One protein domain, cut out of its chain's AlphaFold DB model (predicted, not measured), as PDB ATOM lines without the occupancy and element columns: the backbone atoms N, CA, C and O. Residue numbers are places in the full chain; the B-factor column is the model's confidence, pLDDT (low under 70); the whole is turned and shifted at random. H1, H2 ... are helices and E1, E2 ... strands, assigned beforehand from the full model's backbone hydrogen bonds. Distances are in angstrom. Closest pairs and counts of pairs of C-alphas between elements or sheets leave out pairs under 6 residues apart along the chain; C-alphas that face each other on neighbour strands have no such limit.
ATOM      1  N   SER A  98     158.050 165.870 172.410       55.16
ATOM      2  CA  SER A  98     158.181 167.077 171.585       55.16
ATOM      3  C   SER A  98     157.543 166.861 170.224       55.16
ATOM      4  O   SER A  98     157.899 165.921 169.516       55.16
ATOM      5  N   PHE A  99     156.650 167.769 169.856       61.47
ATOM      6  CA  PHE A  99     156.082 167.870 168.521       61.47
ATOM      7  C   PHE A  99     156.857 168.929 167.733       61.47
ATOM      8  O   PHE A  99     157.345 169.900 168.315       61.47
ATOM      9  N   MET A 100     156.970 168.747 166.420       56.53
ATOM     10  CA  MET A 100     157.564 169.721 165.507       56.53
ATOM     11  C   MET A 100     156.604 169.913 164.331       56.53
ATOM     12  O   MET A 100     156.171 168.929 163.738       56.53
ATOM     13  N   GLY A 101     156.259 171.160 164.026       61.66
ATOM     14  CA  GLY A 101     155.338 171.527 162.950       61.66
ATOM     15  C   GLY A 101     155.100 173.034 162.942       61.66
ATOM     16  O   GLY A 101     155.174 173.672 163.998       61.66
ATOM     17  N   ASP A 102     154.830 173.609 161.770       74.06
ATOM     18  CA  ASP A 102     154.564 175.049 161.629       74.06
ATOM     19  C   ASP A 102     153.291 175.464 162.377       74.06
ATOM     20  O   ASP A 102     153.166 176.601 162.826       74.06
ATOM     21  N   GLU A 103     152.372 174.522 162.592       79.06
ATOM     22  CA  GLU A 103     151.158 174.675 163.388       79.06
ATOM     23  C   GLU A 103     151.468 175.104 164.830       79.06
ATOM     24  O   GLU A 103     150.726 175.886 165.424       79.06
ATOM     25  N   ILE A 104     152.602 174.662 165.382       75.44
ATOM     26  CA  ILE A 104     153.029 175.019 166.741       75.44
ATOM     27  C   ILE A 104     153.341 176.517 166.831       75.44
ATOM     28  O   ILE A 104     153.094 177.128 167.871       75.44
ATOM     29  N   ASN A 105     153.780 177.146 165.735       79.75
ATOM     30  CA  ASN A 105     154.033 178.587 165.698       79.75
ATOM     31  C   ASN A 105     152.750 179.418 165.862       79.75
ATOM     32  O   ASN A 105     152.836 180.575 166.277       79.75
ATOM     33  N   TYR A 106     151.569 178.850 165.582       82.62
ATOM     34  CA  TYR A 106     150.283 179.505 165.856       82.62
ATOM     35  C   TYR A 106     149.880 179.425 167.333       82.62
ATOM     36  O   TYR A 106     149.096 180.253 167.789       82.62
ATOM     37  N   ILE A 107     150.415 178.454 168.078       83.12
ATOM     38  CA  ILE A 107     150.160 178.274 169.513       83.12
ATOM     39  C   ILE A 107     151.166 179.092 170.330       83.12
ATOM     40  O   ILE A 107     150.782 179.839 171.227       83.12
ATOM     41  N   TYR A 108     152.457 178.984 170.000       86.62
ATOM     42  CA  TYR A 108     153.533 179.713 170.665       86.62
ATOM     43  C   TYR A 108     154.576 180.181 169.643       86.62
ATOM     44  O   TYR A 108     155.499 179.458 169.273       86.62
ATOM     45  N   ASN A 109     154.407 181.414 169.160       85.88
ATOM     46  CA  ASN A 109     155.174 181.946 168.034       85.88
ATOM     47  C   ASN A 109     156.670 182.077 168.361       85.88
ATOM     48  O   ASN A 109     157.056 182.877 169.211       85.88
ATOM     49  N   ILE A 110     157.527 181.357 167.635       85.25
ATOM     50  CA  ILE A 110     158.984 181.371 167.837       85.25
ATOM     51  C   ILE A 110     159.638 182.739 167.597       85.25
ATOM     52  O   ILE A 110     160.674 183.036 168.194       85.25
ATOM     53  N   ALA A 111     159.032 183.603 166.774       85.12
ATOM     54  CA  ALA A 111     159.558 184.935 166.478       85.12
ATOM     55  C   ALA A 111     159.635 185.813 167.734       85.12
ATOM     56  O   ALA A 111     160.490 186.692 167.815       85.12
ATOM     57  N   GLN A 112     158.816 185.531 168.756       87.25
ATOM     58  CA  GLN A 112     158.871 186.239 170.037       87.25
ATOM     59  C   GLN A 112     160.202 186.040 170.781       87.25
ATOM     60  O   GLN A 112     160.509 186.816 171.689       87.25
ATOM     61  N   GLY A 113     160.977 185.012 170.411       88.38
ATOM     62  CA  GLY A 113     162.311 184.746 170.940       88.38
ATOM     63  C   GLY A 113     163.412 185.621 170.338       88.38
ATOM     64  O   GLY A 113     164.529 185.616 170.862       88.38
ATOM     65  N   ILE A 114     163.115 186.371 169.272       88.44
ATOM     66  CA  ILE A 114     164.010 187.371 168.687       88.44
ATOM     67  C   ILE A 114     163.786 188.690 169.430       88.44
ATOM     68  O   ILE A 114     162.660 189.168 169.551       88.44
ATOM     69  N   GLU A 115     164.861 189.271 169.953       89.38
ATOM     70  CA  GLU A 115     164.821 190.595 170.578       89.38
ATOM     71  C   GLU A 115     165.103 191.680 169.538       89.38
ATOM     72  O   GLU A 115     164.399 192.683 169.465       89.38
ATOM     73  N   SER A 116     166.120 191.471 168.703       87.06
ATOM     74  CA  SER A 116     166.428 192.343 167.573       87.06
ATOM     75  C   SER A 116     167.214 191.590 166.506       87.06
ATOM     76  O   SER A 116     167.965 190.662 166.804       87.06
ATOM     77  N   TYR A 117     167.048 192.002 165.255       85.44
ATOM     78  CA  TYR A 117     167.907 191.595 164.154       85.44
ATOM     79  C   TYR A 117     168.176 192.812 163.271       85.44
ATOM     80  O   TYR A 117     167.318 193.687 163.137       85.44
ATOM     81  N   GLY A 118     169.363 192.888 162.685       82.06
ATOM     82  CA  GLY A 118     169.736 194.026 161.860       82.06
ATOM     83  C   GLY A 118     170.903 193.726 160.939       82.06
ATOM     84  O   GLY A 118     171.736 192.864 161.226       82.06
ATOM     85  N   PHE A 119     170.948 194.481 159.846       82.31
ATOM     86  CA  PHE A 119     172.065 194.534 158.914       82.31
ATOM     87  C   PHE A 119     172.629 195.952 158.927       82.31
ATOM     88  O   PHE A 119     171.859 196.913 158.904       82.31
ATOM     89  N   THR A 120     173.950 196.090 158.985       80.50
ATOM     90  CA  THR A 120     174.617 197.389 158.840       80.50
ATOM     91  C   THR A 120     174.976 197.642 157.382       80.50
ATOM     92  O   THR A 120     175.075 196.709 156.582       80.50
ATOM     93  N   GLU A 121     175.188 198.911 157.030       81.06
ATOM     94  CA  GLU A 121     175.615 199.306 155.681       81.06
ATOM     95  C   GLU A 121     176.980 198.708 155.305       81.06
ATOM     96  O   GLU A 121     177.228 198.444 154.130       81.06
ATOM     97  N   GLU A 122     177.839 198.399 156.286       87.62
ATOM     98  CA  GLU A 122     179.102 197.685 156.051       87.62
ATOM     99  C   GLU A 122     178.929 196.163 155.869       87.62
ATOM    100  O   GLU A 122     179.914 195.427 155.813       87.62
ATOM    101  N   GLY A 123     177.691 195.666 155.792       74.06
ATOM    102  CA  GLY A 123     177.391 194.252 155.574       74.06
ATOM    103  C   GLY A 123     177.524 193.379 156.823       74.06
ATOM    104  O   GLY A 123     177.586 192.154 156.701       74.06
ATOM    105  N   THR A 124     177.565 193.966 158.023       81.94
ATOM    106  CA  THR A 124     177.544 193.179 159.264       81.94
ATOM    107  C   THR A 124     176.111 192.807 159.633       81.94
ATOM    108  O   THR A 124     175.189 193.601 159.453       81.94
ATOM    109  N   ALA A 125     175.907 191.592 160.140       78.94
ATOM    110  CA  ALA A 125     174.613 191.131 160.630       78.94
ATOM    111  C   ALA A 125     174.681 190.928 162.145       78.94
ATOM    112  O   ALA A 125     175.633 190.334 162.654       78.94
ATOM    113  N   SER A 126     173.659 191.388 162.863       84.00
ATOM    114  CA  SER A 126     173.489 191.101 164.286       84.00
ATOM    115  C   SER A 126     172.110 190.502 164.545       84.00
ATOM    116  O   SER A 126     171.115 190.894 163.936       84.00
ATOM    117  N   CYS A 127     172.060 189.515 165.436       82.81
ATOM    118  CA  CYS A 127     170.824 188.926 165.931       82.81
ATOM    119  C   CYS A 127     170.955 188.772 167.441       82.81
ATOM    120  O   CYS A 127     171.832 188.055 167.931       82.81
ATOM    121  N   LYS A 128     170.097 189.471 168.177       87.62
ATOM    122  CA  LYS A 128     169.959 189.338 169.619       87.62
ATOM    123  C   LYS A 128     168.685 188.567 169.906       87.62
ATOM    124  O   LYS A 128     167.619 188.849 169.358       87.62
ATOM    125  N   THR A 129     168.802 187.595 170.790       88.56
ATOM    126  CA  THR A 129     167.697 186.725 171.176       88.56
ATOM    127  C   THR A 129     167.458 186.846 172.674       88.56
ATOM    128  O   THR A 129     168.410 187.075 173.421       88.56
ATOM    129  N   LYS A 130     166.201 186.702 173.100       90.19
ATOM    130  CA  LYS A 130     165.799 186.784 174.515       90.19
ATOM    131  C   LYS A 130     166.351 185.617 175.340       90.19
ATOM    132  O   LYS A 130     166.767 184.610 174.769       90.19
ATOM    133  N   SER A 131     166.357 185.682 176.665       89.56
ATOM    134  CA  SER A 131     166.808 184.551 177.489       89.56
ATOM    135  C   SER A 131     165.857 183.337 177.401       89.56
ATOM    136  O   SER A 131     164.767 183.413 176.823       89.56
ATOM    137  N   PHE A 132     166.266 182.185 177.946       86.62
ATOM    138  CA  PHE A 132     165.380 181.015 178.027       86.62
ATOM    139  C   PHE A 132     164.203 181.278 178.967       86.62
ATOM    140  O   PHE A 132     163.074 180.907 178.663       86.62
ATOM    141  N   GLU A 133     164.449 181.975 180.072       88.88
ATOM    142  CA  GLU A 133     163.435 182.372 181.046       88.88
ATOM    143  C   GLU A 133     162.396 183.304 180.408       88.88
ATOM    144  O   GLU A 133     161.201 183.116 180.604       88.88
ATOM    145  N   GLU A 134     162.831 184.253 179.575       89.25
ATOM    146  CA  GLU A 134     161.945 185.184 178.858       89.25
ATOM    147  C   GLU A 134     161.127 184.532 177.732       89.25
ATOM    148  O   GLU A 134     160.191 185.138 177.209       89.25
ATOM    149  N   THR A 135     161.498 183.322 177.316       90.62
ATOM    150  CA  THR A 135     160.863 182.591 176.206       90.62
ATOM    151  C   THR A 135     160.207 181.287 176.645       90.62
ATOM    152  O   THR A 135     159.788 180.494 175.800       90.62
ATOM    153  N   THR A 136     160.125 181.062 177.956       90.75
ATOM    154  CA  THR A 136     159.426 179.929 178.554       90.75
ATOM    155  C   THR A 136     158.077 180.407 179.074       90.75
ATOM    156  O   THR A 136     158.000 181.352 179.858       90.75
ATOM    157  N   SER A 137     156.995 179.774 178.626       90.44
ATOM    158  CA  SER A 137     155.660 180.045 179.144       90.44
ATOM    159  C   SER A 137     155.531 179.537 180.583       90.44
ATOM    160  O   SER A 137     156.221 178.593 180.979       90.44
ATOM    161  N   PRO A 138     154.591 180.086 181.365       90.94
ATOM    162  CA  PRO A 138     154.134 179.430 182.581       90.94
ATOM    163  C   PRO A 138     153.645 178.001 182.295       90.94
ATOM    164  O   PRO A 138     153.186 177.709 181.185       90.94
ATOM    165  N   THR A 139     153.728 177.131 183.302       91.94
ATOM    166  CA  THR A 139     153.138 175.789 183.242       91.94
ATOM    167  C   THR A 139     151.631 175.874 183.454       91.94
ATOM    168  O   THR A 139     151.175 176.382 184.478       91.94
ATOM    169  N   GLU A 140     150.868 175.328 182.515       91.06
ATOM    170  CA  GLU A 140     149.429 175.110 182.636       91.06
ATOM    171  C   GLU A 140     149.142 173.642 182.951       91.06
ATOM    172  O   GLU A 140     149.821 172.748 182.448       91.06
ATOM    173  N   TYR A 141     148.143 173.384 183.793       91.31
ATOM    174  CA  TYR A 141     147.807 172.040 184.263       91.31
ATOM    175  C   TYR A 141     146.428 171.617 183.758       91.31
ATOM    176  O   TYR A 141     145.458 172.370 183.861       91.31
ATOM    177  N   PHE A 142     146.335 170.391 183.248       89.00
ATOM    178  CA  PHE A 142     145.120 169.803 182.685       89.00
ATOM    179  C   PHE A 142     144.860 168.432 183.305       89.00
ATOM    180  O   PHE A 142     145.794 167.691 183.585       89.00
ATOM    181  N   ASN A 143     143.592 168.057 183.472       91.44
ATOM    182  CA  ASN A 143     143.226 166.703 183.888       91.44
ATOM    183  C   ASN A 143     142.859 165.858 182.666       91.44
ATOM    184  O   ASN A 143     141.885 166.152 181.975       91.44
ATOM    185  N   VAL A 144     143.609 164.783 182.435       84.94
ATOM    186  CA  VAL A 144     143.361 163.792 181.382       84.94
ATOM    187  C   VAL A 144     143.173 162.438 182.056       84.94
ATOM    188  O   VAL A 144     144.086 161.944 182.709       84.94
ATOM    189  N   GLU A 145     141.978 161.851 181.952       88.75
ATOM    190  CA  GLU A 145     141.665 160.533 182.543       88.75
ATOM    191  C   GLU A 145     142.012 160.421 184.045       88.75
ATOM    192  O   GLU A 145     142.576 159.428 184.504       88.75
ATOM    193  N   ASN A 146     141.683 161.459 184.825       88.69
ATOM    194  CA  ASN A 146     142.022 161.587 186.254       88.69
ATOM    195  C   ASN A 146     143.530 161.640 186.564       88.69
ATOM    196  O   ASN A 146     143.938 161.385 187.698       88.69
ATOM    197  N   LYS A 147     144.361 161.977 185.577       84.88
ATOM    198  CA  LYS A 147     145.776 162.298 185.766       84.88
ATOM    199  C   LYS A 147     146.005 163.767 185.451       84.88
ATOM    200  O   LYS A 147     145.595 164.249 184.397       84.88
ATOM    201  N   GLU A 148     146.678 164.460 186.358       89.88
ATOM    202  CA  GLU A 148     147.105 165.833 186.128       89.88
ATOM    203  C   GLU A 148     148.335 165.844 185.213       89.88
ATOM    204  O   GLU A 148     149.300 165.104 185.423       89.88
ATOM    205  N   VAL A 149     148.288 166.674 184.179       86.25
ATOM    206  CA  VAL A 149     149.331 166.834 183.171       86.25
ATOM    207  C   VAL A 149     149.700 168.310 183.108       86.25
ATOM    208  O   VAL A 149     148.856 169.145 182.793       86.25
ATOM    209  N   GLY A 150     150.961 168.626 183.406       87.44
ATOM    210  CA  GLY A 150     151.524 169.967 183.255       87.44
ATOM    211  C   GLY A 150     152.138 170.162 181.869       87.44
ATOM    212  O   GLY A 150     152.881 169.302 181.395       87.44
ATOM    213  N   ILE A 151     151.852 171.291 181.228       85.56
ATOM    214  CA  ILE A 151     152.341 171.655 179.897       85.56
ATOM    215  C   ILE A 151     152.941 173.059 179.961       85.56
ATOM    216  O   ILE A 151     152.356 173.964 180.546       85.56
ATOM    217  N   TYR A 152     154.097 173.249 179.335       88.00
ATOM    218  CA  TYR A 152     154.684 174.564 179.087       88.00
ATOM    219  C   TYR A 152     155.326 174.581 177.698       88.00
ATOM    220  O   TYR A 152     155.704 173.536 177.158       88.00
ATOM    221  N   PHE A 153     155.479 175.773 177.133       86.94
ATOM    222  CA  PHE A 153     156.210 176.013 175.895       86.94
ATOM    223  C   PHE A 153     157.539 176.683 176.214       86.94
ATOM    224  O   PHE A 153     157.602 177.575 177.050       86.94
ATOM    225  N   ALA A 154     158.610 176.270 175.544       85.00
ATOM    226  CA  ALA A 154     159.913 176.910 175.667       85.00
ATOM    227  C   ALA A 154     160.605 176.952 174.305       85.00
ATOM    228  O   ALA A 154     160.595 175.964 173.564       85.00
ATOM    229  N   ILE A 155     161.216 178.094 173.979       85.06
ATOM    230  CA  ILE A 155     161.962 178.272 172.728       85.06
ATOM    231  C   ILE A 155     163.425 177.899 172.968       85.06
ATOM    232  O   ILE A 155     164.177 178.618 173.625       85.06
ATOM    233  N   TYR A 156     163.847 176.776 172.388       75.75
ATOM    234  CA  TYR A 156     165.241 176.333 172.400       75.75
ATOM    235  C   TYR A 156     165.954 176.726 171.104       75.75
ATOM    236  O   TYR A 156     165.353 176.757 170.032       75.75
ATOM    237  N   ARG A 157     167.258 177.007 171.193       72.75
ATOM    238  CA  ARG A 157     168.098 177.381 170.046       72.75
ATOM    239  C   ARG A 157     169.162 176.319 169.828       72.75
ATOM    240  O   ARG A 157     170.005 176.108 170.696       72.75
ATOM    241  N   GLY A 158     169.134 175.674 168.667       64.19
ATOM    242  CA  GLY A 158     170.241 174.844 168.207       64.19
ATOM    243  C   GLY A 158     171.291 175.727 167.543       64.19
ATOM    244  O   GLY A 158     171.016 176.322 166.506       64.19
ATOM    245  N   ILE A 159     172.482 175.831 168.131       57.66
ATOM    246  CA  ILE A 159     173.611 176.516 167.495       57.66
ATOM    247  C   ILE A 159     174.487 175.447 166.844       57.66
ATOM    248  O   ILE A 159     175.240 174.757 167.527       57.66
ATOM    249  N   ASN A 160     174.387 175.309 165.523       50.03
ATOM    250  CA  ASN A 160     175.277 174.455 164.740       50.03
ATOM    251  C   ASN A 160     176.360 175.317 164.086       50.03
ATOM    252  O   ASN A 160     176.097 176.040 163.127       50.03
ATOM    253  N   PHE A 161     177.590 175.231 164.592       47.59
ATOM    254  CA  PHE A 161     178.755 175.803 163.923       47.59
ATOM    255  C   PHE A 161     179.281 174.814 162.880       47.59
ATOM    256  O   PHE A 161     180.052 173.914 163.202       47.59
ATOM    257  N   GLN A 162     178.897 174.990 161.618       45.62
ATOM    258  CA  GLN A 162     179.603 174.366 160.496       45.62
ATOM    259  C   GLN A 162     180.578 175.382 159.895       45.62
ATOM    260  O   GLN A 162     180.228 176.165 159.017       45.62
ATOM    261  N   SER A 163     181.824 175.378 160.375       43.62
ATOM    262  CA  SER A 163     182.912 176.066 159.676       43.62
ATOM    263  C   SER A 163     183.383 175.173 158.532       43.62
ATOM    264  O   SER A 163     184.193 174.274 158.738       43.62
ATOM    265  N   CYS A 164     182.875 175.384 157.317       42.69
ATOM    266  CA  CYS A 164     183.312 174.608 156.147       42.69
ATOM    267  C   CYS A 164     184.708 175.004 155.628       42.69
ATOM    268  O   CYS A 164     185.181 174.416 154.663       42.69
ATOM    269  N   HIS A 165     185.378 175.980 156.251       42.91
ATOM    270  CA  HIS A 165     186.723 176.425 155.881       42.91
ATOM    271  C   HIS A 165     187.562 176.739 157.131       42.91
ATOM    272  O   HIS A 165     186.998 177.164 158.146       42.91
ATOM    273  N   PRO A 166     188.893 176.546 157.095       45.19
ATOM    274  CA  PRO A 166     189.768 176.953 158.187       45.19
ATOM    275  C   PRO A 166     189.821 178.482 158.304       45.19
ATOM    276  O   PRO A 166     190.016 179.191 157.316       45.19
ATOM    277  N   LEU A 167     189.685 178.987 159.530       47.47
ATOM    278  CA  LEU A 167     189.964 180.382 159.865       47.47
ATOM    279  C   LEU A 167     191.484 180.583 159.917       47.47
ATOM    280  O   LEU A 167     192.128 180.245 160.908       47.47
ATOM    281  N   ASN A 168     192.057 181.133 158.847       53.91
ATOM    282  CA  ASN A 168     193.471 181.500 158.802       53.91
ATOM    283  C   ASN A 168     193.638 182.965 159.219       53.91
ATOM    284  O   ASN A 168     193.252 183.876 158.489       53.91
ATOM    285  N   LEU A 169     194.225 183.189 160.394       53.06
ATOM    286  CA  LEU A 169     194.619 184.516 160.862       53.06
ATOM    287  C   LEU A 169     196.096 184.744 160.531       53.06
ATOM    288  O   LEU A 169     196.964 184.015 161.011       53.06
ATOM    289  N   TYR A 170     196.386 185.765 159.726       60.44
ATOM    290  CA  TYR A 170     197.754 186.170 159.405       60.44
ATOM    291  C   TYR A 170     198.128 187.413 160.209       60.44
ATOM    292  O   TYR A 170     197.480 188.453 160.103       60.44
ATOM    293  N   GLY A 171     199.192 187.315 161.005       58.59
ATOM    294  CA  GLY A 171     199.826 188.477 161.618       58.59
ATOM    295  C   GLY A 171     200.776 189.137 160.625       58.59
ATOM    296  O   GLY A 171     201.704 188.493 160.140       58.59
ATOM    297  N   VAL A 172     200.577 190.422 160.334       58.22
ATOM    298  CA  VAL A 172     201.575 191.226 159.621       58.22
ATOM    299  C   VAL A 172     202.442 191.914 160.669       58.22
ATOM    300  O   VAL A 172     201.976 192.817 161.360       58.22
ATOM    301  N   SER A 173     203.706 191.508 160.798       60.16
ATOM    302  CA  SER A 173     204.698 192.339 161.478       60.16
ATOM    303  C   SER A 173     205.324 193.279 160.449       60.16
ATOM    304  O   SER A 173     206.056 192.868 159.551       60.16
TER     305      SER A 173
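AT A GLANCE: This is residues 98 to 173 of the 178 residues of an uncharacterized protein of Lachnospiraceae bacterium (UniProt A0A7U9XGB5). With little regular structure, this is two separate strand hairpins strung along one axis, E3 with E4 toward one end and E1 with E2 farther along, the short helices H1 and H2 between them, and a tail, residues 158 to 173, sticking out. The printed part has 76 residues, with H1, H2, E1, E2, E3, E4 in that order; the class is mixed, with 29 residues in named elements. It is extended: radius of gyration of the C-alphas 19.8 A, spans 74 by 26 by 22 A.

HOW THE PARTS SIT: E1, residues 114 to 119, and E2, residues 125 to 129, form an antiparallel hairpin at 175 degrees; N 118 and O 126, 2.9 A apart, are within hydrogen-bond range. The closest C-alphas of H2, residues 110 to 113, and E2 are those of Gly 113 and Thr 129, 5.7 A apart. H1, residues 104 to 107, and H2 meet only through their link; both are too short for an O i to N i+4 pair. E3, residues 140 to 144, and E4, residues 147 to 151, form an antiparallel hairpin at 148 degrees, with N 142 and O 149 2.8 A apart. E2 and E3 are apart.

IN THESE COORDINATES: E1 is 14.6 A long, E2 13.4 A. H1 begins at C-alpha 104 (153.029, 175.019, 166.741); E4 ends at C-alpha 151 (152.341, 171.655, 179.897).

THE WHOLE: The C-alphas farthest apart, of Asn 146 and Ser 173, are 74.1 A apart. The printed part has no cut. Residues 98 to 101 and 158 to 173 have pLDDT under 70.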